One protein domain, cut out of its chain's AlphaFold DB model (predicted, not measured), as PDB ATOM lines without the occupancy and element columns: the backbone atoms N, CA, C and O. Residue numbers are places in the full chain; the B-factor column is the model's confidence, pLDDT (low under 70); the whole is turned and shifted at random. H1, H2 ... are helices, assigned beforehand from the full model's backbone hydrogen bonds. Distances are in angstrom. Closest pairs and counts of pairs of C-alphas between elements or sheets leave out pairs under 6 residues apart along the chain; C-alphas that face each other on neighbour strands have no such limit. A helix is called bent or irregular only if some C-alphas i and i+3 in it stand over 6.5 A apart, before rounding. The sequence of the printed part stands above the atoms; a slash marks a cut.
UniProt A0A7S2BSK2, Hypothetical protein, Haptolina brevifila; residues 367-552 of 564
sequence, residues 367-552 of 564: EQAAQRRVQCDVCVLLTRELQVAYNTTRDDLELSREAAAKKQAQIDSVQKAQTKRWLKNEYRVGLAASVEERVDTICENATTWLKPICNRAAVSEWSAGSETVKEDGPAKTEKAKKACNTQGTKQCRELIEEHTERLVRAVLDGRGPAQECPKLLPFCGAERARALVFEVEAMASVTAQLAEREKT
ATOM      1  N   GLU A 367     154.286  52.297 218.795       80.56
ATOM      2  CA  GLU A 367     153.684  53.525 219.329       80.56
ATOM      3  C   GLU A 367     154.572  54.746 219.051       80.56
ATOM      4  O   GLU A 367     154.081  55.791 218.621       80.56
ATOM      5  N   GLN A 368     155.894  54.593 219.189       83.25
ATOM      6  CA  GLN A 368     156.850  55.643 218.822       83.25
ATOM      7  C   GLN A 368     156.827  55.927 217.316       83.25
ATOM      8  O   GLN A 368     156.866  57.085 216.896       83.25
ATOM      9  N   ALA A 369     156.731  54.887 216.482       83.38
ATOM     10  CA  ALA A 369     156.592  55.049 215.040       83.38
ATOM     11  C   ALA A 369     155.295  55.792 214.676       83.38
ATOM     12  O   ALA A 369     155.326  56.682 213.826       83.38
ATOM     13  N   ALA A 370     154.176  55.489 215.342       81.56
ATOM     14  CA  ALA A 370     152.912  56.202 215.154       81.56
ATOM     15  C   ALA A 370     153.019  57.682 215.563       81.56
ATOM     16  O   ALA A 370     152.615  58.557 214.799       81.56
ATOM     17  N   GLN A 371     153.641  57.994 216.703       84.69
ATOM     18  CA  GLN A 371     153.858  59.383 217.132       84.69
ATOM     19  C   GLN A 371     154.718  60.176 216.138       84.69
ATOM     20  O   GLN A 371     154.350  61.286 215.756       84.69
ATOM     21  N   ARG A 372     155.812  59.586 215.640       88.81
ATOM     22  CA  ARG A 372     156.661  60.201 214.603       88.81
ATOM     23  C   ARG A 372     155.883  60.477 213.315       88.81
ATOM     24  O   ARG A 372     156.054  61.514 212.679       88.81
ATOM     25  N   ARG A 373     154.986  59.572 212.921       87.44
ATOM     26  CA  ARG A 373     154.104  59.782 211.763       87.44
ATOM     27  C   ARG A 373     153.179  60.982 211.964       87.44
ATOM     28  O   ARG A 373     153.124  61.842 211.091       87.44
ATOM     29  N   VAL A 374     152.526  61.065 213.123       88.31
ATOM     30  CA  VAL A 374     151.653  62.190 213.493       88.31
ATOM     31  C   VAL A 374     152.424  63.511 213.478       88.31
ATOM     32  O   VAL A 374     151.960  64.479 212.886       88.31
ATOM     33  N   GLN A 375     153.628  63.550 214.053       91.38
ATOM     34  CA  GLN A 375     154.489  64.739 214.046       91.38
ATOM     35  C   GLN A 375     154.831  65.218 212.633       91.38
ATOM     36  O   GLN A 375     154.743  66.411 212.344       91.38
ATOM     37  N   CYS A 376     155.178  64.292 211.734       93.69
ATOM     38  CA  CYS A 376     155.441  64.615 210.333       93.69
ATOM     39  C   CYS A 376     154.197  65.208 209.653       93.69
ATOM     40  O   CYS A 376     154.297  66.228 208.971       93.69
ATOM     41  N   ASP A 377     153.023  64.619 209.885       92.38
ATOM     42  CA  ASP A 377     151.771  65.083 209.288       92.38
ATOM     43  C   ASP A 377     151.366  66.477 209.805       92.38
ATOM     44  O   ASP A 377     150.978  67.344 209.018       92.38
ATOM     45  N   VAL A 378     151.517  66.721 211.113       94.62
ATOM     46  CA  VAL A 378     151.267  68.031 211.735       94.62
ATOM     47  C   VAL A 378     152.236  69.081 211.199       94.62
ATOM     48  O   VAL A 378     151.785  70.162 210.836       94.62
ATOM     49  N   CYS A 379     153.533  68.771 211.076       96.06
ATOM     50  CA  CYS A 379     154.509  69.693 210.487       96.06
ATOM     51  C   CYS A 379     154.100  70.104 209.069       96.06
ATOM     52  O   CYS A 379     154.075  71.289 208.740       96.06
ATOM     53  N   VAL A 380     153.739  69.129 208.231       95.12
ATOM     54  CA  VAL A 380     153.380  69.374 206.829       95.12
ATOM     55  C   VAL A 380     152.149  70.270 206.722       95.12
ATOM     56  O   VAL A 380     152.147  71.216 205.932       95.12
ATOM     57  N   LEU A 381     151.119  70.001 207.525       94.44
ATOM     58  CA  LEU A 381     149.921  70.832 207.562       94.44
ATOM     59  C   LEU A 381     150.202  72.234 208.111       94.44
ATOM     60  O   LEU A 381     149.749  73.209 207.520       94.44
ATOM     61  N   LEU A 382     150.983  72.340 209.186       95.19
ATOM     62  CA  LEU A 382     151.380  73.609 209.790       95.19
ATOM     63  C   LEU A 382     152.117  74.492 208.777       95.19
ATOM     64  O   LEU A 382     151.709  75.625 208.530       95.19
ATOM     65  N   THR A 383     153.163  73.968 208.129       95.56
ATOM     66  CA  THR A 383     153.917  74.722 207.115       95.56
ATOM     67  C   THR A 383     153.039  75.089 205.918       95.56
ATOM     68  O   THR A 383     153.174  76.186 205.381       95.56
ATOM     69  N   ARG A 384     152.111  74.214 205.504       94.62
ATOM     70  CA  ARG A 384     151.141  74.530 204.445       94.62
ATOM     71  C   ARG A 384     150.250  75.708 204.835       94.62
ATOM     72  O   ARG A 384     150.074  76.612 204.030       94.62
ATOM     73  N   GLU A 385     149.686  75.704 206.033       93.75
ATOM     74  CA  GLU A 385     148.799  76.774 206.503       93.75
ATOM     75  C   GLU A 385     149.529  78.114 206.651       93.75
ATOM     76  O   GLU A 385     148.986  79.151 206.270       93.75
ATOM     77  N   LEU A 386     150.784  78.102 207.113       94.25
ATOM     78  CA  LEU A 386     151.634  79.296 207.100       94.25
ATOM     79  C   LEU A 386     151.908  79.781 205.668       94.25
ATOM     80  O   LEU A 386     151.854  80.978 205.402       94.25
ATOM     81  N   GLN A 387     152.135  78.863 204.724       93.81
ATOM     82  CA  GLN A 387     152.315  79.203 203.311       93.81
ATOM     83  C   GLN A 387     151.039  79.785 202.682       93.81
ATOM     84  O   GLN A 387     151.126  80.691 201.857       93.81
ATOM     85  N   VAL A 388     149.859  79.282 203.060       91.00
ATOM     86  CA  VAL A 388     148.566  79.824 202.618       91.00
ATOM     87  C   VAL A 388     148.376  81.246 203.142       91.00
ATOM     88  O   VAL A 388     148.026  82.123 202.354       91.00
ATOM     89  N   ALA A 389     148.658  81.495 204.424       90.06
ATOM     90  CA  ALA A 389     148.603  82.841 204.995       90.06
ATOM     91  C   ALA A 389     149.575  83.790 204.278       90.06
ATOM     92  O   ALA A 389     149.154  84.827 203.773       90.06
ATOM     93  N   TYR A 390     150.833  83.366 204.107       92.69
ATOM     94  CA  TYR A 390     151.840  84.115 203.357       92.69
ATOM     95  C   TYR A 390     151.374  84.458 201.939       92.69
ATOM     96  O   TYR A 390     151.469  85.608 201.528       92.69
ATOM     97  N   ASN A 391     150.859  83.481 201.185       91.75
ATOM     98  CA  ASN A 391     150.398  83.711 199.815       91.75
ATOM     99  C   ASN A 391     149.177  84.638 199.775       91.75
ATOM    100  O   ASN A 391     149.112  85.491 198.902       91.75
ATOM    101  N   THR A 392     148.255  84.522 200.733       89.50
ATOM    102  CA  THR A 392     147.075  85.397 200.815       89.50
ATOM    103  C   THR A 392     147.500  86.847 201.039       89.50
ATOM    104  O   THR A 392     147.146  87.724 200.260       89.50
ATOM    105  N   THR A 393     148.355  87.095 202.037       87.69
ATOM    106  CA  THR A 393     148.885  88.439 202.299       87.69
ATOM    107  C   THR A 393     149.740  88.944 201.143       87.69
ATOM    108  O   THR A 393     149.697  90.126 200.812       87.69
ATOM    109  N   ARG A 394     150.509  88.067 200.492       89.38
ATOM    110  CA  ARG A 394     151.271  88.408 199.290       89.38
ATOM    111  C   ARG A 394     150.353  88.905 198.183       89.38
ATOM    112  O   ARG A 394     150.630  89.960 197.626       89.38
ATOM    113  N   ASP A 395     149.273  88.189 197.902       86.94
ATOM    114  CA  ASP A 395     148.330  88.537 196.844       86.94
ATOM    115  C   ASP A 395     147.573  89.847 197.191       86.94
ATOM    116  O   ASP A 395     147.452  90.736 196.345       86.94
ATOM    117  N   ASP A 396     147.186  90.055 198.458       80.94
ATOM    118  CA  ASP A 396     146.588  91.315 198.944       80.94
ATOM    119  C   ASP A 396     147.550  92.509 198.813       80.94
ATOM    120  O   ASP A 396     147.191  93.604 198.355       80.94
ATOM    121  N   LEU A 397     148.814  92.304 199.190       80.62
ATOM    122  CA  LEU A 397     149.856  93.313 199.058       80.62
ATOM    123  C   LEU A 397     150.242  93.547 197.593       80.62
ATOM    124  O   LEU A 397     150.632  94.664 197.254       80.62
ATOM    125  N   GLU A 398     150.130  92.553 196.710       80.00
ATOM    126  CA  GLU A 398     150.316  92.715 195.265       80.00
ATOM    127  C   GLU A 398     149.214  93.584 194.659       80.00
ATOM    128  O   GLU A 398     149.532  94.520 193.924       80.00
ATOM    129  N   LEU A 399     147.951  93.392 195.048       68.88
ATOM    130  CA  LEU A 399     146.850  94.283 194.657       68.88
ATOM    131  C   LEU A 399     147.095  95.725 195.135       68.88
ATOM    132  O   LEU A 399     146.930  96.687 194.374       68.88
ATOM    133  N   SER A 400     147.569  95.887 196.374       72.19
ATOM    134  CA  SER A 400     147.979  97.189 196.915       72.19
ATOM    135  C   SER A 400     149.171  97.778 196.151       72.19
ATOM    136  O   SER A 400     149.200  98.973 195.840       72.19
ATOM    137  N   ARG A 401     150.132  96.939 195.751       71.69
ATOM    138  CA  ARG A 401     151.307  97.324 194.965       71.69
ATOM    139  C   ARG A 401     150.944  97.728 193.543       71.69
ATOM    140  O   ARG A 401     151.549  98.663 193.033       71.69
ATOM    141  N   GLU A 402     149.973  97.088 192.902       74.12
ATOM    142  CA  GLU A 402     149.454  97.494 191.594       74.12
ATOM    143  C   GLU A 402     148.702  98.824 191.675       74.12
ATOM    144  O   GLU A 402     148.897  99.707 190.834       74.12
ATOM    145  N   ALA A 403     147.893  99.017 192.721       67.19
ATOM    146  CA  ALA A 403     147.233 100.290 192.992       67.19
ATOM    147  C   ALA A 403     148.257 101.408 193.270       67.19
ATOM    148  O   ALA A 403     148.138 102.517 192.737       67.19
ATOM    149  N   ALA A 404     149.304 101.108 194.042       65.81
ATOM    150  CA  ALA A 404     150.420 102.010 194.295       65.81
ATOM    151  C   ALA A 404     151.234 102.272 193.022       65.81
ATOM    152  O   ALA A 404     151.568 103.419 192.753       65.81
ATOM    153  N   ALA A 405     151.481 101.263 192.184       65.62
ATOM    154  CA  ALA A 405     152.190 101.396 190.914       65.62
ATOM    155  C   ALA A 405     151.412 102.258 189.907       65.62
ATOM    156  O   ALA A 405     152.019 103.078 189.221       65.62
ATOM    157  N   LYS A 406     150.076 102.147 189.860       73.94
ATOM    158  CA  LYS A 406     149.212 103.050 189.076       73.94
ATOM    159  C   LYS A 406     149.321 104.496 189.560       73.94
ATOM    160  O   LYS A 406     149.470 105.396 188.737       73.94
ATOM    161  N   LYS A 407     149.332 104.723 190.879       60.44
ATOM    162  CA  LYS A 407     149.598 106.054 191.461       60.44
ATOM    163  C   LYS A 407     151.022 106.531 191.148       60.44
ATOM    164  O   LYS A 407     151.227 107.691 190.824       60.44
ATOM    165  N   GLN A 408     152.001 105.632 191.159       54.69
ATOM    166  CA  GLN A 408     153.419 105.915 190.934       54.69
ATOM    167  C   GLN A 408     153.775 106.136 189.454       54.69
ATOM    168  O   GLN A 408     154.771 106.789 189.148       54.69
ATOM    169  N   ALA A 409     152.955 105.650 188.519       59.62
ATOM    170  CA  ALA A 409     153.061 105.975 187.098       59.62
ATOM    171  C   ALA A 409     152.819 107.471 186.824       59.62
ATOM    172  O   ALA A 409     153.359 107.992 185.852       59.62
ATOM    173  N   GLN A 410     152.087 108.157 187.709       55.41
ATOM    174  CA  GLN A 410     151.799 109.596 187.647       55.41
ATOM    175  C   GLN A 410     152.855 110.470 188.354       55.41
ATOM    176  O   GLN A 410     152.695 111.683 188.427       55.41
ATOM    177  N   ILE A 411     153.923 109.867 188.889       47.25
ATOM    178  CA  ILE A 411     154.906 110.512 189.769       47.25
ATOM    179  C   ILE A 411     156.316 110.425 189.135       47.25
ATOM    180  O   ILE A 411     156.639 109.447 188.457       47.25
ATOM    181  N   ASP A 412     157.164 111.445 189.326       48.50
ATOM    182  CA  ASP A 412     158.474 111.587 188.664       48.50
ATOM    183  C   ASP A 412     159.515 110.499 189.029       48.50
ATOM    184  O   ASP A 412     159.461 109.828 190.064       48.50
ATOM    185  N   SER A 413     160.511 110.312 188.152       45.44
ATOM    186  CA  SER A 413     161.441 109.162 188.130       45.44
ATOM    187  C   SER A 413     162.276 108.937 189.401       45.44
ATOM    188  O   SER A 413     162.662 107.802 189.688       45.44
ATOM    189  N   VAL A 414     162.531 109.982 190.192       47.62
ATOM    190  CA  VAL A 414     163.306 109.892 191.443       47.62
ATOM    191  C   VAL A 414     162.451 109.327 192.585       47.62
ATOM    192  O   VAL A 414     162.912 108.461 193.334       47.62
ATOM    193  N   GLN A 415     161.169 109.699 192.647       47.62
ATOM    194  CA  GLN A 415     160.182 109.117 193.564       47.62
ATOM    195  C   GLN A 415     159.869 107.660 193.188       47.62
ATOM    196  O   GLN A 415     159.632 106.827 194.061       47.62
ATOM    197  N   LYS A 416     160.010 107.278 191.909       56.22
ATOM    198  CA  LYS A 416     159.943 105.862 191.509       56.22
ATOM    199  C   LYS A 416     160.983 104.995 192.224       56.22
ATOM    200  O   LYS A 416     160.678 103.856 192.551       56.22
ATOM    201  N   ALA A 417     162.184 105.504 192.507       53.72
ATOM    202  CA  ALA A 417     163.250 104.717 193.132       53.72
ATOM    203  C   ALA A 417     163.120 104.617 194.662       53.72
ATOM    204  O   ALA A 417     163.263 103.521 195.208       53.72
ATOM    205  N   GLN A 418     162.830 105.727 195.350       53.47
ATOM    206  CA  GLN A 418     162.653 105.739 196.810       53.47
ATOM    207  C   GLN A 418     161.371 105.018 197.227       53.47
ATOM    208  O   GLN A 418     161.437 104.105 198.045       53.47
ATOM    209  N   THR A 419     160.242 105.305 196.581       58.00
ATOM    210  CA  THR A 419     158.980 104.609 196.858       58.00
ATOM    211  C   THR A 419     159.062 103.131 196.464       58.00
ATOM    212  O   THR A 419     158.486 102.299 197.144       58.00
ATOM    213  N   LYS A 420     159.855 102.743 195.450       63.62
ATOM    214  CA  LYS A 420     160.125 101.317 195.163       63.62
ATOM    215  C   LYS A 420     160.947 100.633 196.258       63.62
ATOM    216  O   LYS A 420     160.730  99.451 196.504       63.62
ATOM    217  N   ARG A 421     161.898 101.330 196.892       61.69
ATOM    218  CA  ARG A 421     162.659 100.788 198.034       61.69
ATOM    219  C   ARG A 421     161.792 100.692 199.285       61.69
ATOM    220  O   ARG A 421     161.806  99.641 199.912       61.69
ATOM    221  N   TRP A 422     161.017 101.733 199.582       66.12
ATOM    222  CA  TRP A 422     160.075 101.758 200.699       66.12
ATOM    223  C   TRP A 422     158.995 100.683 200.543       66.12
ATOM    224  O   TRP A 422     158.914  99.803 201.387       66.12
ATOM    225  N   LEU A 423     158.301 100.625 199.396       66.19
ATOM    226  CA  LEU A 423     157.327  99.566 199.100       66.19
ATOM    227  C   LEU A 423     157.953  98.175 199.199       66.19
ATOM    228  O   LEU A 423     157.299  97.255 199.658       66.19
ATOM    229  N   LYS A 424     159.214  97.991 198.786       72.62
ATOM    230  CA  LYS A 424     159.892  96.695 198.926       72.62
ATOM    231  C   LYS A 424     160.173  96.344 200.391       72.62
ATOM    232  O   LYS A 424     160.178  95.159 200.709       72.62
ATOM    233  N   ASN A 425     160.446  97.330 201.245       70.75
ATOM    234  CA  ASN A 425     160.697  97.102 202.664       70.75
ATOM    235  C   ASN A 425     159.389  96.824 203.410       70.75
ATOM    236  O   ASN A 425     159.270  95.765 204.009       70.75
ATOM    237  N   GLU A 426     158.385  97.689 203.246       73.81
ATOM    238  CA  GLU A 426     157.025  97.506 203.777       73.81
ATOM    239  C   GLU A 426     156.428  96.165 203.355       73.81
ATOM    240  O   GLU A 426     155.894  95.427 204.170       73.81
ATOM    241  N   TYR A 427     156.595  95.788 202.085       76.75
ATOM    242  CA  TYR A 427     156.117  94.506 201.579       76.75
ATOM    243  C   TYR A 427     156.784  93.317 202.275       76.75
ATOM    244  O   TYR A 427     156.133  92.322 202.568       76.75
ATOM    245  N   ARG A 428     158.091  93.398 202.555       76.56
ATOM    246  CA  ARG A 428     158.798  92.323 203.266       76.56
ATOM    247  C   ARG A 428     158.416  92.273 204.741       76.56
ATOM    248  O   ARG A 428     158.252  91.173 205.256       76.56
ATOM    249  N   VAL A 429     158.276  93.431 205.382       80.75
ATOM    250  CA  VAL A 429     157.871  93.542 206.788       80.75
ATOM    251  C   VAL A 429     156.434  93.051 206.967       80.75
ATOM    252  O   VAL A 429     156.199  92.205 207.816       80.75
ATOM    253  N   GLY A 430     155.502  93.470 206.108       77.25
ATOM    254  CA  GLY A 430     154.109  93.019 206.145       77.25
ATOM    255  C   GLY A 430     153.960  91.514 205.920       77.25
ATOM    256  O   GLY A 430     153.190  90.860 206.617       77.25
ATOM    257  N   LEU A 431     154.750  90.933 205.006       83.31
ATOM    258  CA  LEU A 431     154.784  89.479 204.832       83.31
ATOM    259  C   LEU A 431     155.324  88.753 206.070       83.31
ATOM    260  O   LEU A 431     154.745  87.746 206.463       83.31
ATOM    261  N   ALA A 432     156.399  89.247 206.690       82.69
ATOM    262  CA  ALA A 432     156.940  88.665 207.921       82.69
ATOM    263  C   ALA A 432     155.929  88.731 209.072       82.69
ATOM    264  O   ALA A 432     155.587  87.689 209.627       82.69
ATOM    265  N   ALA A 433     155.365  89.915 209.322       82.81
ATOM    266  CA  ALA A 433     154.370  90.138 210.365       82.81
ATOM    267  C   ALA A 433     153.140  89.230 210.198       82.81
ATOM    268  O   ALA A 433     152.685  88.632 211.165       82.81
ATOM    269  N   SER A 434     152.644  89.043 208.967       87.00
ATOM    270  CA  SER A 434     151.495  88.156 208.716       87.00
ATOM    271  C   SER A 434     151.771  86.685 209.036       87.00
ATOM    272  O   SER A 434     150.883  85.962 209.487       87.00
ATOM    273  N   VAL A 435     153.005  86.222 208.804       90.75
ATOM    274  CA  VAL A 435     153.398  84.845 209.118       90.75
ATOM    275  C   VAL A 435     153.574  84.691 210.626       90.75
ATOM    276  O   VAL A 435     153.131  83.685 211.165       90.75
ATOM    277  N   GLU A 436     154.163  85.678 211.302       90.44
ATOM    278  CA  GLU A 436     154.337  85.697 212.761       90.44
ATOM    279  C   GLU A 436     152.986  85.719 213.495       90.44
ATOM    280  O   GLU A 436     152.716  84.828 214.294       90.44
ATOM    281  N   GLU A 437     152.069  86.618 213.121       90.00
ATOM    282  CA  GLU A 437     150.703  86.655 213.668       90.00
ATOM    283  C   GLU A 437     149.962  85.328 213.434       90.00
ATOM    284  O   GLU A 437     149.218  84.822 214.287       90.00
ATOM    285  N   ARG A 438     150.178  84.711 212.263       91.56
ATOM    286  CA  ARG A 438     149.593  83.403 211.981       91.56
ATOM    287  C   ARG A 438     150.189  82.324 212.877       91.56
ATOM    288  O   ARG A 438     149.421  81.492 213.345       91.56
ATOM    289  N   VAL A 439     151.500  82.312 213.118       93.12
ATOM    290  CA  VAL A 439     152.158  81.343 214.014       93.12
ATOM    291  C   VAL A 439     151.545  81.381 215.413       93.12
ATOM    292  O   VAL A 439     151.248  80.318 215.956       93.12
ATOM    293  N   ASP A 440     151.260  82.565 215.951       89.75
ATOM    294  CA  ASP A 440     150.700  82.696 217.302       89.75
ATOM    295  C   ASP A 440     149.295  82.082 217.424       89.75
ATOM    296  O   ASP A 440     148.938  81.488 218.441       89.75
ATOM    297  N   THR A 441     148.497  82.149 216.354       92.88
ATOM    298  CA  THR A 441     147.076  81.753 216.368       92.88
ATOM    299  C   THR A 441     146.787  80.406 215.691       92.88
ATOM    300  O   THR A 441     145.672  79.871 215.775       92.88
ATOM    301  N   ILE A 442     147.757  79.815 214.984       94.19
ATOM    302  CA  ILE A 442     147.521  78.641 214.129       94.19
ATOM    303  C   ILE A 442     147.178  77.383 214.928       94.19
ATOM    304  O   ILE A 442     146.310  76.617 214.499       94.19
ATOM    305  N   CYS A 443     147.792  77.171 216.097       94.00
ATOM    306  CA  CYS A 443     147.506  75.993 216.920       94.00
ATOM    307  C   CYS A 443     146.166  76.096 217.659       94.00
ATOM    308  O   CYS A 443     145.551  75.066 217.947       94.00
ATOM    309  N   GLU A 444     145.677  77.306 217.934       91.50
ATOM    310  CA  GLU A 444     144.338  77.525 218.499       91.50
ATOM    311  C   GLU A 444     143.254  77.141 217.485       91.50
ATOM    312  O   GLU A 444     142.258  76.497 217.815       91.50
ATOM    313  N   ASN A 445     143.524  77.422 216.208       88.38
ATOM    314  CA  ASN A 445     142.662  77.088 215.078       88.38
ATOM    315  C   ASN A 445     142.931  75.695 214.474       88.38
ATOM    316  O   ASN A 445     142.410  75.373 213.400       88.38
ATOM    317  N   ALA A 446     143.702  74.847 215.166       88.06
ATOM    318  CA  ALA A 446     144.115  73.524 214.692       88.06
ATOM    319  C   ALA A 446     142.956  72.625 214.267       88.06
ATOM    320  O   ALA A 446     143.045  71.915 213.268       88.06
ATOM    321  N   THR A 447     141.818  72.723 214.951       86.50
ATOM    322  CA  THR A 447     140.609  71.958 214.619       86.50
ATOM    323  C   THR A 447     140.089  72.203 213.204       86.50
ATOM    324  O   THR A 447     139.352  71.364 212.694       86.50
ATOM    325  N   THR A 448     140.440  73.323 212.560       87.31
ATOM    326  CA  THR A 448     139.994  73.658 211.202       87.31
ATOM    327  C   THR A 448     140.885  73.021 210.144       87.31
ATOM    328  O   THR A 448     140.372  72.366 209.236       87.31
ATOM    329  N   TRP A 449     142.204  73.157 210.278       87.06
ATOM    330  CA  TRP A 449     143.162  72.664 209.288       87.06
ATOM    331  C   TRP A 449     143.606  71.212 209.525       87.06
ATOM    332  O   TRP A 449     144.130  70.584 208.607       87.06
ATOM    333  N   LEU A 450     143.322  70.626 210.697       89.75
ATOM    334  CA  LEU A 450     143.492  69.189 210.962       89.75
ATOM    335  C   LEU A 450     142.340  68.323 210.428       89.75
ATOM    336  O   LEU A 450     142.504  67.105 210.308       89.75
ATOM    337  N   LYS A 451     141.184  68.909 210.064       87.00
ATOM    338  CA  LYS A 451     140.015  68.169 209.526       87.00
ATOM    339  C   LYS A 451     140.372  67.167 208.417       87.00
ATOM    340  O   LYS A 451     139.894  66.037 208.515       87.00
ATOM    341  N   PRO A 452     141.198  67.519 207.409       82.75
ATOM    342  CA  PRO A 452     141.710  66.605 206.382       82.75
ATOM    343  C   PRO A 452     142.223  65.251 206.886       82.75
ATOM    344  O   PRO A 452     142.066  64.233 206.213       82.75
ATOM    345  N   ILE A 453     142.854  65.235 208.060       84.19
ATOM    346  CA  ILE A 453     143.488  64.035 208.609       84.19
ATOM    347  C   ILE A 453     142.600  63.413 209.681       84.19
ATOM    348  O   ILE A 453     142.336  62.213 209.635       84.19
ATOM    349  N   CYS A 454     142.037  64.223 210.579       84.94
ATOM    350  CA  CYS A 454     141.184  63.717 211.653       84.94
ATOM    351  C   CYS A 454     139.844  63.146 211.164       84.94
ATOM    352  O   CYS A 454     139.231  62.352 211.872       84.94
ATOM    353  N   ASN A 455     139.376  63.504 209.962       79.94
ATOM    354  CA  ASN A 455     138.161  62.925 209.381       79.94
ATOM    355  C   ASN A 455     138.384  61.610 208.621       79.94
ATOM    356  O   ASN A 455     137.398  61.010 208.190       79.94
ATOM    357  N   ARG A 456     139.626  61.142 208.444       73.56
ATOM    358  CA  ARG A 456     139.872  59.874 207.742       73.56
ATOM    359  C   ARG A 456     139.345  58.700 208.551       73.56
ATOM    360  O   ARG A 456     139.515  58.658 209.760       73.56
ATOM    361  N   ALA A 457     138.813  57.680 207.880       50.97
ATOM    362  CA  ALA A 457     138.405  56.421 208.518       50.97
ATOM    363  C   ALA A 457     139.558  55.715 209.281       50.97
ATOM    364  O   ALA A 457     139.305  54.870 210.132       50.97
ATOM    365  N   ALA A 458     140.812  56.111 209.025       51.12
ATOM    366  CA  ALA A 458     142.036  55.621 209.656       51.12
ATOM    367  C   ALA A 458     142.484  56.411 210.911       51.12
ATOM    368  O   ALA A 458     143.671  56.413 211.237       51.12
ATOM    369  N   VAL A 459     141.568  57.054 211.660       56.88
ATOM    370  CA  VAL A 459     141.902  57.693 212.963       56.88
ATOM    371  C   VAL A 459     142.536  56.701 213.956       56.88
ATOM    372  O   VAL A 459     143.161  57.115 214.929       56.88
ATOM    373  N   SER A 460     142.449  55.391 213.690       54.75
ATOM    374  CA  SER A 460     143.079  54.334 214.483       54.75
ATOM    375  C   SER A 460     144.591  54.508 214.678       54.75
ATOM    376  O   SER A 460     145.082  54.144 215.743       54.75
ATOM    377  N   GLU A 461     145.328  55.075 213.709       60.50
ATOM    378  CA  GLU A 461     146.780  55.313 213.862       60.50
ATOM    379  C   GLU A 461     147.091  56.488 214.803       60.50
ATOM    380  O   GLU A 461     148.078  56.452 215.533       60.50
ATOM    381  N   TRP A 462     146.234  57.512 214.832       65.25
ATOM    382  CA  TRP A 462     146.393  58.669 215.721       65.25
ATOM    383  C   TRP A 462     145.932  58.360 217.148       65.25
ATOM    384  O   TRP A 462     146.408  58.969 218.094       65.25
ATOM    385  N   SER A 463     145.041  57.383 217.327       57.25
ATOM    386  CA  SER A 463     144.496  56.996 218.630       57.25
ATOM    387  C   SER A 463     145.210  55.809 219.294       57.25
ATOM    388  O   SER A 463     144.644  55.225 220.217       57.25
ATOM    389  N   ALA A 464     146.415  55.426 218.850       54.22
ATOM    390  CA  ALA A 464     147.092  54.176 219.235       54.22
ATOM    391  C   ALA A 464     147.395  53.995 220.748       54.22
ATOM    392  O   ALA A 464     147.793  52.908 221.152       54.22
ATOM    393  N   GLY A 465     147.154  55.006 221.592       53.38
ATOM    394  CA  GLY A 465     147.257  54.914 223.060       53.38
ATOM    395  C   GLY A 465     145.921  54.845 223.820       53.38
ATOM    396  O   GLY A 465     145.919  54.734 225.044       53.38
ATOM    397  N   SER A 466     144.774  54.934 223.138       49.31
ATOM    398  CA  SER A 466     143.446  54.857 223.765       49.31
ATOM    399  C   SER A 466     142.960  53.411 223.747       49.31
ATOM    400  O   SER A 466     142.630  52.903 222.677       49.31
ATOM    401  N   GLU A 467     142.888  52.773 224.920       50.12
ATOM    402  CA  GLU A 467     142.341  51.425 225.137       50.12
ATOM    403  C   GLU A 467     141.173  51.095 224.197       50.12
ATOM    404  O   GLU A 467     140.246  51.884 224.001       50.12
ATOM    405  N   THR A 468     141.249  49.906 223.601       46.06
ATOM    406  CA  THR A 468     140.308  49.349 222.630       46.06
ATOM    407  C   THR A 468     138.885  49.294 223.186       46.06
ATOM    408  O   THR A 468     138.450  48.277 223.724       46.06
ATOM    409  N   VAL A 469     138.127  50.377 223.020       45.78
ATOM    410  CA  VAL A 469     136.680  50.375 223.239       45.78
ATOM    411  C   VAL A 469     136.027  49.696 222.029       45.78
ATOM    412  O   VAL A 469     136.046  50.206 220.898       45.78
ATOM    413  N   LYS A 470     135.484  48.498 222.269       48.66
ATOM    414  CA  LYS A 470     134.660  47.712 221.340       48.66
ATOM    415  C   LYS A 470     133.251  48.314 221.213       48.66
ATOM    416  O   LYS A 470     132.267  47.667 221.540       48.66
ATOM    417  N   GLU A 471     133.156  49.563 220.778       50.44
ATOM    418  CA  GLU A 471     131.881  50.171 220.385       50.44
ATOM    419  C   GLU A 471     131.923  50.459 218.889       50.44
ATOM    420  O   GLU A 471     132.715  51.284 218.448       50.44
ATOM    421  N   ASP A 472     131.107  49.780 218.090       53.56
ATOM    422  CA  ASP A 472     130.945  50.110 216.675       53.56
ATOM    423  C   ASP A 472     129.794  51.116 216.542       53.56
ATOM    424  O   ASP A 472     128.652  50.819 216.881       53.56
ATOM    425  N   GLY A 473     130.096  52.346 216.108       65.94
ATOM    426  CA  GLY A 473     129.079  53.382 215.921       65.94
ATOM    427  C   GLY A 473     129.618  54.807 215.708       65.94
ATOM    428  O   GLY A 473     130.803  55.077 215.939       65.94
ATOM    429  N   PRO A 474     128.752  55.755 215.296       67.62
ATOM    430  CA  PRO A 474     129.115  57.153 215.027       67.62
ATOM    431  C   PRO A 474     129.748  57.860 216.239       67.62
ATOM    432  O   PRO A 474     130.659  58.672 216.068       67.62
ATOM    433  N   ALA A 475     129.375  57.478 217.464       69.25
ATOM    434  CA  ALA A 475     129.958  58.010 218.699       69.25
ATOM    435  C   ALA A 475     131.476  57.742 218.828       69.25
ATOM    436  O   ALA A 475     132.228  58.613 219.274       69.25
ATOM    437  N   LYS A 476     131.963  56.579 218.363       71.50
ATOM    438  CA  LYS A 476     133.402  56.254 218.356       71.50
ATOM    439  C   LYS A 476     134.173  57.135 217.379       71.50
ATOM    440  O   LYS A 476     135.273  57.584 217.697       71.50
ATOM    441  N   THR A 477     133.582  57.436 216.222       73.56
ATOM    442  CA  THR A 477     134.214  58.318 215.229       73.56
ATOM    443  C   THR A 477     134.348  59.752 215.740       73.56
ATOM    444  O   THR A 477     135.378  60.384 215.515       73.56
ATOM    445  N   GLU A 478     133.373  60.258 216.498       81.94
ATOM    446  CA  GLU A 478     133.448  61.603 217.076       81.94
ATOM    447  C   GLU A 478     134.477  61.691 218.214       81.94
ATOM    448  O   GLU A 478     135.267  62.637 218.272       81.94
ATOM    449  N   LYS A 479     134.531  60.677 219.090       82.12
ATOM    450  CA  LYS A 479     135.543  60.597 220.154       82.12
ATOM    451  C   LYS A 479     136.961  60.511 219.578       82.12
ATOM    452  O   LYS A 479     137.852  61.210 220.055       82.12
ATOM    453  N   ALA A 480     137.154  59.721 218.520       79.50
ATOM    454  CA  ALA A 480     138.433  59.613 217.823       79.50
ATOM    455  C   ALA A 480     138.846  60.944 217.164       79.50
ATOM    456  O   ALA A 480     139.990  61.368 217.308       79.50
ATOM    457  N   LYS A 481     137.907  61.661 216.527       84.50
ATOM    458  CA  LYS A 481     138.148  63.010 215.977       84.50
ATOM    459  C   LYS A 481     138.579  64.007 217.048       84.50
ATOM    460  O   LYS A 481     139.532  64.752 216.837       84.50
ATOM    461  N   LYS A 482     137.908  64.012 218.207       86.69
ATOM    462  CA  LYS A 482     138.280  64.868 219.346       86.69
ATOM    463  C   LYS A 482     139.685  64.538 219.853       86.69
ATOM    464  O   LYS A 482     140.478  65.453 220.031       86.69
ATOM    465  N   ALA A 483     140.015  63.254 220.011       85.31
ATOM    466  CA  ALA A 483     141.354  62.825 220.416       85.31
ATOM    467  C   ALA A 483     142.434  63.247 219.400       85.31
ATOM    468  O   ALA A 483     143.451  63.813 219.796       85.31
ATOM    469  N   CYS A 484     142.174  63.052 218.103       87.31
ATOM    470  CA  CYS A 484     143.053  63.480 217.014       87.31
ATOM    471  C   CYS A 484     143.300  64.994 217.034       87.31
ATOM    472  O   CYS A 484     144.448  65.423 216.981       87.31
ATOM    473  N   ASN A 485     142.244  65.800 217.189       89.38
ATOM    474  CA  ASN A 485     142.369  67.253 217.296       89.38
ATOM    475  C   ASN A 485     143.202  67.660 218.516       89.38
ATOM    476  O   ASN A 485     144.138  68.434 218.370       89.38
ATOM    477  N   THR A 486     142.918  67.110 219.701       90.44
ATOM    478  CA  THR A 486     143.675  67.423 220.924       90.44
ATOM    479  C   THR A 486     145.155  67.072 220.777       90.44
ATOM    480  O   THR A 486     146.023  67.873 221.131       90.44
ATOM    481  N   GLN A 487     145.459  65.892 220.233       89.19
ATOM    482  CA  GLN A 487     146.836  65.460 220.015       89.19
ATOM    483  C   GLN A 487     147.532  66.300 218.942       89.19
ATOM    484  O   GLN A 487     148.656  66.739 219.163       89.19
ATOM    485  N   GLY A 488     146.866  66.580 217.821       90.81
ATOM    486  CA  GLY A 488     147.393  67.440 216.764       90.81
ATOM    487  C   GLY A 488     147.666  68.863 217.251       90.81
ATOM    488  O   GLY A 488     148.730  69.403 216.971       90.81
ATOM    489  N   THR A 489     146.772  69.446 218.057       92.75
ATOM    490  CA  THR A 489     146.990  70.745 218.712       92.75
ATOM    491  C   THR A 489     148.195  70.713 219.646       92.75
ATOM    492  O   THR A 489     148.978  71.659 219.656       92.75
ATOM    493  N   LYS A 490     148.362  69.641 220.429       93.88
ATOM    494  CA  LYS A 490     149.522  69.491 221.315       93.88
ATOM    495  C   LYS A 490     150.827  69.430 220.512       93.88
ATOM    496  O   LYS A 490     151.742  70.191 220.793       93.88
ATOM    497  N   GLN A 491     150.875  68.586 219.483       93.44
ATOM    498  CA  GLN A 491     152.041  68.450 218.603       93.44
ATOM    499  C   GLN A 491     152.333  69.736 217.817       93.44
ATOM    500  O   GLN A 491     153.489  70.062 217.582       93.44
ATOM    501  N   CYS A 492     151.298  70.493 217.444       95.88
ATOM    502  CA  CYS A 492     151.449  71.808 216.827       95.88
ATOM    503  C   CYS A 492     152.207  72.765 217.752       95.88
ATOM    504  O   CYS A 492     153.167  73.388 217.311       95.88
ATOM    505  N   ARG A 493     151.822  72.843 219.036       96.19
ATOM    506  CA  ARG A 493     152.505  73.711 220.010       96.19
ATOM    507  C   ARG A 493     153.949  73.292 220.226       96.19
ATOM    508  O   ARG A 493     154.816  74.146 220.157       96.19
ATOM    509  N   GLU A 494     154.201  71.994 220.398       95.00
ATOM    510  CA  GLU A 494     155.564  71.463 220.549       95.00
ATOM    511  C   GLU A 494     156.444  71.838 219.339       95.00
ATOM    512  O   GLU A 494     157.552  72.340 219.507       95.00
ATOM    513  N   LEU A 495     155.926  71.691 218.112       95.62
ATOM    514  CA  LEU A 495     156.646  72.076 216.892       95.62
ATOM    515  C   LEU A 495     156.881  73.587 216.775       95.62
ATOM    516  O   LEU A 495     157.931  73.998 216.287       95.62
ATOM    517  N   ILE A 496     155.916  74.413 217.180       95.56
ATOM    518  CA  ILE A 496     156.078  75.870 217.196       95.56
ATOM    519  C   ILE A 496     157.127  76.255 218.239       95.56
ATOM    520  O   ILE A 496     158.117  76.891 217.886       95.56
ATOM    521  N   GLU A 497     156.991  75.813 219.485       95.19
ATOM    522  CA  GLU A 497     157.941  76.116 220.562       95.19
ATOM    523  C   GLU A 497     159.384  75.729 220.193       95.19
ATOM    524  O   GLU A 497     160.313  76.486 220.468       95.19
ATOM    525  N   GLU A 498     159.583  74.596 219.511       96.50
ATOM    526  CA  GLU A 498     160.919  74.129 219.130       96.50
ATOM    527  C   GLU A 498     161.453  74.753 217.824       96.50
ATOM    528  O   GLU A 498     162.668  74.898 217.644       96.50
ATOM    529  N   HIS A 499     160.579  75.086 216.865       96.50
ATOM    530  CA  HIS A 499     160.993  75.378 215.484       96.50
ATOM    531  C   HIS A 499     160.392  76.647 214.860       96.50
ATOM    532  O   HIS A 499     160.542  76.836 213.648       96.50
ATOM    533  N   THR A 500     159.771  77.543 215.637       94.44
ATOM    534  CA  THR A 500     159.116  78.775 215.135       94.44
ATOM    535  C   THR A 500     159.985  79.564 214.161       94.44
ATOM    536  O   THR A 500     159.609  79.726 213.002       94.44
ATOM    537  N   GLU A 501     161.176  80.005 214.578       92.50
ATOM    538  CA  GLU A 501     162.029  80.865 213.742       92.50
ATOM    539  C   GLU A 501     162.361  80.222 212.391       92.50
ATOM    540  O   GLU A 501     162.477  80.886 211.356       92.50
ATOM    541  N   ARG A 502     162.532  78.898 212.395       95.06
ATOM    542  CA  ARG A 502     162.893  78.139 211.205       95.06
ATOM    543  C   ARG A 502     161.700  77.932 210.282       95.06
ATOM    544  O   ARG A 502     161.877  78.045 209.069       95.06
ATOM    545  N   LEU A 503     160.516  77.682 210.839       94.19
ATOM    546  CA  LEU A 503     159.257  77.601 210.099       94.19
ATOM    547  C   LEU A 503     158.916  78.944 209.441       94.19
ATOM    548  O   LEU A 503     158.693  78.977 208.231       94.19
ATOM    549  N   VAL A 504     158.977  80.049 210.194       93.38
ATOM    550  CA  VAL A 504     158.754  81.412 209.674       93.38
ATOM    551  C   VAL A 504     159.731  81.709 208.540       93.38
ATOM    552  O   VAL A 504     159.324  82.042 207.426       93.38
ATOM    553  N   ARG A 505     161.034  81.498 208.769       93.00
ATOM    554  CA  ARG A 505     162.061  81.735 207.748       93.00
ATOM    555  C   ARG A 505     161.868  80.852 206.514       93.00
ATOM    556  O   ARG A 505     162.082  81.318 205.401       93.00
ATOM    557  N   ALA A 506     161.469  79.590 206.678       93.25
ATOM    558  CA  ALA A 506     161.203  78.694 205.555       93.25
ATOM    559  C   ALA A 506     160.069  79.194 204.661       93.25
ATOM    560  O   ALA A 506     160.245  79.243 203.445       93.25
ATOM    561  N   VAL A 507     158.964  79.634 205.258       94.19
ATOM    562  CA  VAL A 507     157.814  80.181 204.528       94.19
ATOM    563  C   VAL A 507     158.192  81.479 203.809       94.19
ATOM    564  O   VAL A 507     157.909  81.626 202.621       94.19
ATOM    565  N   LEU A 508     158.924  82.379 204.478       91.12
ATOM    566  CA  LEU A 508     159.421  83.623 203.873       91.12
ATOM    567  C   LEU A 508     160.408  83.386 202.721       91.12
ATOM    568  O   LEU A 508     160.451  84.173 201.772       91.12
ATOM    569  N   ASP A 509     161.173  82.296 202.779       92.81
ATOM    570  CA  ASP A 509     162.081  81.860 201.715       92.81
ATOM    571  C   ASP A 509     161.363  81.073 200.594       92.81
ATOM    572  O   ASP A 509     162.012  80.621 199.647       92.81
ATOM    573  N   GLY A 510     160.042  80.873 200.690       91.50
ATOM    574  CA  GLY A 510     159.250  80.098 199.730       91.50
ATOM    575  C   GLY A 510     159.529  78.592 199.764       91.50
ATOM    576  O   GLY A 510     159.271  77.884 198.785       91.50
ATOM    577  N   ARG A 511     160.087  78.079 200.867       92.75
ATOM    578  CA  ARG A 511     160.307  76.644 201.071       92.75
ATOM    579  C   ARG A 511     159.013  75.996 201.546       92.75
ATOM    580  O   ARG A 511     158.585  76.181 202.678       92.75
ATOM    581  N   GLY A 512     158.423  75.183 200.676       90.19
ATOM    582  CA  GLY A 512     157.202  74.453 201.000       90.19
ATOM    583  C   GLY A 512     157.392  73.326 202.033       90.19
ATOM    584  O   GLY A 512     158.520  72.888 202.298       90.19
ATOM    585  N   PRO A 513     156.280  72.766 202.544       91.06
ATOM    586  CA  PRO A 513     156.262  71.695 203.553       91.06
ATOM    587  C   PRO A 513     157.129  70.478 203.198       91.06
ATOM    588  O   PRO A 513     157.825  69.928 204.049       91.06
ATOM    589  N   ALA A 514     157.155  70.089 201.919       90.94
ATOM    590  CA  ALA A 514     157.937  68.952 201.430       90.94
ATOM    591  C   ALA A 514     159.463  69.142 201.503       90.94
ATOM    592  O   ALA A 514     160.203  68.165 201.387       90.94
ATOM    593  N   GLN A 515     159.939  70.381 201.643       93.50
ATOM    594  CA  GLN A 515     161.362  70.699 201.746       93.50
ATOM    595  C   GLN A 515     161.796  70.963 203.188       93.50
ATOM    596  O   GLN A 515     162.942  70.667 203.522       93.50
ATOM    597  N   GLU A 516     160.922  71.543 204.014       95.00
ATOM    598  CA  GLU A 516     161.288  71.957 205.371       95.00
ATOM    599  C   GLU A 516     161.052  70.856 206.409       95.00
ATOM    600  O   GLU A 516     161.959  70.563 207.187       95.00
ATOM    601  N   CYS A 517     159.906  70.169 206.380       95.12
ATOM    602  CA  CYS A 517     159.585  69.156 207.389       95.12
ATOM    603  C   CYS A 517     160.590  67.994 207.471       95.12
ATOM    604  O   CYS A 517     160.937  67.627 208.590       95.12
ATOM    605  N   PRO A 518     161.163  67.473 206.367       95.19
ATOM    606  CA  PRO A 518     162.238  66.476 206.444       95.19
ATOM    607  C   PRO A 518     163.524  66.969 207.115       95.19
ATOM    608  O   PRO A 518     164.335  66.169 207.574       95.19
ATOM    609  N   LYS A 519     163.747  68.289 207.145       94.81
ATOM    610  CA  LYS A 519     164.926  68.887 207.781       94.81
ATOM    611  C   LYS A 519     164.695  69.253 209.246       94.81
ATOM    612  O   LYS A 519     165.679  69.442 209.958       94.81
ATOM    613  N   LEU A 520     163.438  69.447 209.645       93.81
ATOM    614  CA  LEU A 520     163.030  69.639 211.038       93.81
ATOM    615  C   LEU A 520     162.906  68.288 211.741       93.81
ATOM    616  O   LEU A 520     163.439  68.093 212.823       93.81
ATOM    617  N   LEU A 521     162.272  67.331 211.067       95.06
ATOM    618  CA  LEU A 521     161.957  66.012 211.585       95.06
ATOM    619  C   LEU A 521     162.668  64.954 210.728       95.06
ATOM    620  O   LEU A 521     162.171  64.614 209.654       95.06
ATOM    621  N   PRO A 522     163.805  64.386 211.179       89.94
ATOM    622  CA  PRO A 522     164.607  63.449 210.381       89.94
ATOM    623  C   PRO A 522     163.856  62.187 209.928       89.94
ATOM    624  O   PRO A 522     164.224  61.552 208.946       89.94
ATOM    625  N   PHE A 523     162.794  61.814 210.646       90.69
ATOM    626  CA  PHE A 523     161.921  60.684 210.312       90.69
ATOM    627  C   PHE A 523     160.831  61.034 209.282       90.69
ATOM    628  O   PHE A 523     160.120  60.147 208.809       90.69
ATOM    629  N   CYS A 524     160.664  62.312 208.940       93.75
ATOM    630  CA  CYS A 524     159.673  62.776 207.981       93.75
ATOM    631  C   CYS A 524     160.256  62.695 206.563       93.75
ATOM    632  O   CYS A 524     160.988  63.570 206.116       93.75
ATOM    633  N   GLY A 525     159.957  61.617 205.839       91.38
ATOM    634  CA  GLY A 525     160.413  61.456 204.456       91.38
ATOM    635  C   GLY A 525     159.786  62.488 203.508       91.38
ATOM    636  O   GLY A 525     158.588  62.767 203.584       91.38
ATOM    637  N   ALA A 526     160.570  63.012 202.561       89.12
ATOM    638  CA  ALA A 526     160.094  63.994 201.578       89.12
ATOM    639  C   ALA A 526     158.929  63.468 200.718       89.12
ATOM    640  O   ALA A 526     158.031  64.230 200.369       89.12
ATOM    641  N   GLU A 527     158.912  62.169 200.399       89.44
ATOM    642  CA  GLU A 527     157.817  61.544 199.645       89.44
ATOM    643  C   GLU A 527     156.497  61.572 200.412       89.44
ATOM    644  O   GLU A 527     155.475  61.968 199.856       89.44
ATOM    645  N   ARG A 528     156.529  61.242 201.711       87.94
ATOM    646  CA  ARG A 528     155.349  61.324 202.581       87.94
ATOM    647  C   ARG A 528     154.831  62.754 202.655       87.94
ATOM    648  O   ARG A 528     153.638  62.975 202.484       87.94
ATOM    649  N   ALA A 529     155.728  63.716 202.865       89.19
ATOM    650  CA  ALA A 529     155.351  65.120 202.935       89.19
ATOM    651  C   ALA A 529     154.684  65.598 201.632       89.19
ATOM    652  O   ALA A 529     153.652  66.259 201.682       89.19
ATOM    653  N   ARG A 530     155.211  65.209 200.461       90.19
ATOM    654  CA  ARG A 530     154.589  65.514 199.158       90.19
ATOM    655  C   ARG A 530     153.229  64.846 198.985       90.19
ATOM    656  O   ARG A 530     152.293  65.508 198.547       90.19
ATOM    657  N   ALA A 531     153.122  63.563 199.329       88.81
ATOM    658  CA  ALA A 531     151.874  62.815 199.224       88.81
ATOM    659  C   ALA A 531     150.770  63.458 200.073       88.81
ATOM    660  O   ALA A 531     149.655  63.651 199.593       88.81
ATOM    661  N   LEU A 532     151.103  63.868 201.300       88.50
ATOM    662  CA  LEU A 532     150.149  64.516 202.192       88.50
ATOM    663  C   LEU A 532     149.712  65.894 201.678       88.50
ATOM    664  O   LEU A 532     148.526  66.205 201.730       88.50
ATOM    665  N   VAL A 533     150.634  66.703 201.144       89.81
ATOM    666  CA  VAL A 533     150.294  67.999 200.523       89.81
ATOM    667  C   VAL A 533     149.303  67.806 199.380       89.81
ATOM    668  O   VAL A 533     148.252  68.444 199.377       89.81
ATOM    669  N   PHE A 534     149.603  66.882 198.465       89.56
ATOM    670  CA  PHE A 534     148.745  66.579 197.321       89.56
ATOM    671  C   PHE A 534     147.346  66.132 197.757       89.56
ATOM    672  O   PHE A 534     146.337  66.581 197.219       89.56
ATOM    673  N   GLU A 535     147.271  65.272 198.770       87.50
ATOM    674  CA  GLU A 535     146.000  64.767 199.274       87.50
ATOM    675  C   GLU A 535     145.153  65.867 199.933       87.50
ATOM    676  O   GLU A 535     143.944  65.952 199.709       87.50
ATOM    677  N   VAL A 536     145.782  66.747 200.716       86.81
ATOM    678  CA  VAL A 536     145.103  67.880 201.360       86.81
ATOM    679  C   VAL A 536     144.607  68.885 200.318       86.81
ATOM    680  O   VAL A 536     143.489  69.387 200.438       86.81
ATOM    681  N   GLU A 537     145.393  69.154 199.276       87.75
ATOM    682  CA  GLU A 537     144.993  70.014 198.157       87.75
ATOM    683  C   GLU A 537     143.832  69.420 197.354       87.75
ATOM    684  O   GLU A 537     142.872  70.130 197.048       87.75
ATOM    685  N   ALA A 538     143.863  68.113 197.082       87.00
ATOM    686  CA  ALA A 538     142.768  67.417 196.414       87.00
ATOM    687  C   ALA A 538     141.461  67.520 197.220       87.00
ATOM    688  O   ALA A 538     140.414  67.855 196.666       87.00
ATOM    689  N   MET A 539     141.514  67.315 198.542       83.62
ATOM    690  CA  MET A 539     140.338  67.471 199.406       83.62
ATOM    691  C   MET A 539     139.834  68.916 199.467       83.62
ATOM    692  O   MET A 539     138.621  69.142 199.450       83.62
ATOM    693  N   ALA A 540     140.737  69.898 199.519       83.38
ATOM    694  CA  ALA A 540     140.363  71.309 199.489       83.38
ATOM    695  C   ALA A 540     139.645  71.669 198.177       83.38
ATOM    696  O   ALA A 540     138.610  72.333 198.211       83.38
ATOM    697  N   SER A 541     140.133  71.162 197.039       84.06
ATOM    698  CA  SER A 541     139.508  71.350 195.724       84.06
ATOM    699  C   SER A 541     138.099  70.750 195.659       84.06
ATOM    700  O   SER A 541     137.158  71.428 195.248       84.06
ATOM    701  N   VAL A 542     137.920  69.516 196.140       84.75
ATOM    702  CA  VAL A 542     136.601  68.860 196.199       84.75
ATOM    703  C   VAL A 542     135.635  69.647 197.089       84.75
ATOM    704  O   VAL A 542     134.485  69.868 196.716       84.75
ATOM    705  N   THR A 543     136.105  70.116 198.248       83.06
ATOM    706  CA  THR A 543     135.286  70.906 199.181       83.06
ATOM    707  C   THR A 543     134.845  72.230 198.553       83.06
ATOM    708  O   THR A 543     133.684  72.611 198.681       83.06
ATOM    709  N   ALA A 544     135.739  72.904 197.822       84.06
ATOM    710  CA  ALA A 544     135.411  74.127 197.094       84.06
ATOM    711  C   ALA A 544     134.359  73.882 195.995       84.06
ATOM    712  O   ALA A 544     133.389  74.632 195.905       84.06
ATOM    713  N   GLN A 545     134.485  72.794 195.223       85.81
ATOM    714  CA  GLN A 545     133.506  72.422 194.192       85.81
ATOM    715  C   GLN A 545     132.121  72.105 194.775       85.81
ATOM    716  O   GLN A 545     131.102  72.458 194.180       85.81
ATOM    717  N   LEU A 546     132.063  71.442 195.935       84.56
ATOM    718  CA  LEU A 546     130.801  71.180 196.629       84.56
ATOM    719  C   LEU A 546     130.153  72.483 197.116       84.56
ATOM    720  O   LEU A 546     128.966  72.693 196.880       84.56
ATOM    721  N   ALA A 547     130.938  73.394 197.699       84.81
ATOM    722  CA  ALA A 547     130.444  74.694 198.147       84.81
ATOM    723  C   ALA A 547     129.937  75.578 196.986       84.81
ATOM    724  O   ALA A 547     128.969  76.320 197.150       84.81
ATOM    725  N   GLU A 548     130.556  75.514 195.803       86.00
ATOM    726  CA  GLU A 548     130.057  76.208 194.604       86.00
ATOM    727  C   GLU A 548     128.744  75.616 194.078       86.00
ATOM    728  O   GLU A 548     127.854  76.366 193.662       86.00
ATOM    729  N   ARG A 549     128.588  74.286 194.135       85.25
ATOM    730  CA  ARG A 549     127.341  73.601 193.758       85.25
ATOM    731  C   ARG A 549     126.177  73.963 194.675       85.25
ATOM    732  O   ARG A 549     125.071  74.140 194.187       85.25
ATOM    733  N   GLU A 550     126.420  74.123 195.972       85.12
ATOM    734  CA  GLU A 550     125.390  74.577 196.918       85.12
ATOM    735  C   GLU A 550     124.982  76.042 196.689       85.12
ATOM    736  O   GLU A 550     123.832  76.413 196.913       85.12
ATOM    737  N   LYS A 551     125.904  76.887 196.207       81.50
ATOM    738  CA  LYS A 551     125.629  78.302 195.895       81.50
ATOM    739  C   LYS A 551     124.916  78.514 194.563       81.50
ATOM    740  O   LYS A 551     124.368  79.593 194.345       81.50
ATOM    741  N   THR A 552     124.940  77.538 193.656       72.81
ATOM    742  CA  THR A 552     124.216  77.624 192.387       72.81
ATOM    743  C   THR A 552     122.795  77.102 192.600       72.81
ATOM    744  O   THR A 552     122.617  75.889 192.671       72.81
TER     745      THR A 552
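What this domain is: This is residues 367 to 552 of the 564 residues of the protein "Hypothetical protein" of Haptolina brevifila (UniProt A0A7S2BSK2). A long helical hairpin, H1 and H2, makes the longest axis, and near its open end the bent helix H5, the short H6 and the long H7 pack on H1 and cross it. The turn of the hairpin, residues 409 to 415, sticks out at one end, residues 469 to 476 at the other, and residues 541 to 552 stick out sideways. The printed part has 186 residues with seven named helices, H1 to H7 in chain order, and no named strand; the class is all helix, with mostly crossed packing. It is loose, with a radius of gyration of the C-alphas of 20.4 A, and spans 75 by 45 by 27 A.

How they stand to each other: Start with H1, residues 367 to 409, which forms a helical hairpin with H2, residues 413 to 442: they touch, closest at the C-alphas of Tyr 390 and Val 435, 6.0 A, at a shallow tilt of 28 degrees, opposite ways. Next come H3, residues 446 to 449, and H4, residues 451 to 454. By its hydrogen bonds H5, residues 474 to 508, was assigned as one helix, but it is bent: C-alphas 498 and 501 are 8.7 A apart, and its arms H5a, residues 474 to 498, and H5b, residues 501 to 508, stand about perpendicular at 80 degrees. H5a touches H3, closest at the C-alphas of Thr 489 and Ala 446, 5.7 A, and H4, at those of Lys 481 and Cys 454, 5.3 A. With residues 374 to 382 alone H1 touches H5a, closest at the C-alphas of Val 378 and Cys 492, 6.3 A, at a steep tilt of 69 degrees, only just short of about perpendicular. H5b touches H1, closest at the C-alphas of Val 507 and Gln 387, 5.7 A, and H2, at those of Val 504 and Val 435, 6.4 A. H6, residues 513 to 520, touches H1, closest at the C-alphas of Pro 513 and Val 380, 4.9 A, and forms a helical hairpin with H7, residues 526 to 551, at a steep tilt of 41 degrees, the closest C-alphas being those of Ala 514 and Ala 529, 4.9 A. H7 touches H1 with residues 529 to 533 alone, closest at the C-alphas of Ala 529 and Val 380, 6.1 A; H7 and H2 are apart. In H1, H5a, H5b and H7 every O i to N i+4 pair is within hydrogen-bond range, against 25 of 26 in H2 and 2 of 4 in H6; H3 and H4 are too short for such a pair.

Where its parts are: Find C-alpha 367 at (153.684, 53.525, 219.329); from there H1 runs 61.6 A to C-alpha 409 at (153.061, 105.975, 187.098). H2 runs 42.4 A, H5a 36.3 A and H7 37.7 A, ending at C-alpha 551 at (125.629, 78.302, 195.895). H6 is neither bent nor irregular, but only just: C-alphas 515 and 518 are 6.4 A apart.

The domain as a whole: The two C-alphas farthest apart are those of Asp 412 and Lys 470, 75.6 A. The printed part has no cut; the link from H4 to H5, residues 455 to 473, is long, and the other links are tight. Mean pLDDT of the printed part is 81.2; look for values under 70 at residue 399, residues 403 to 405, 407 to 423 and 457 to 475.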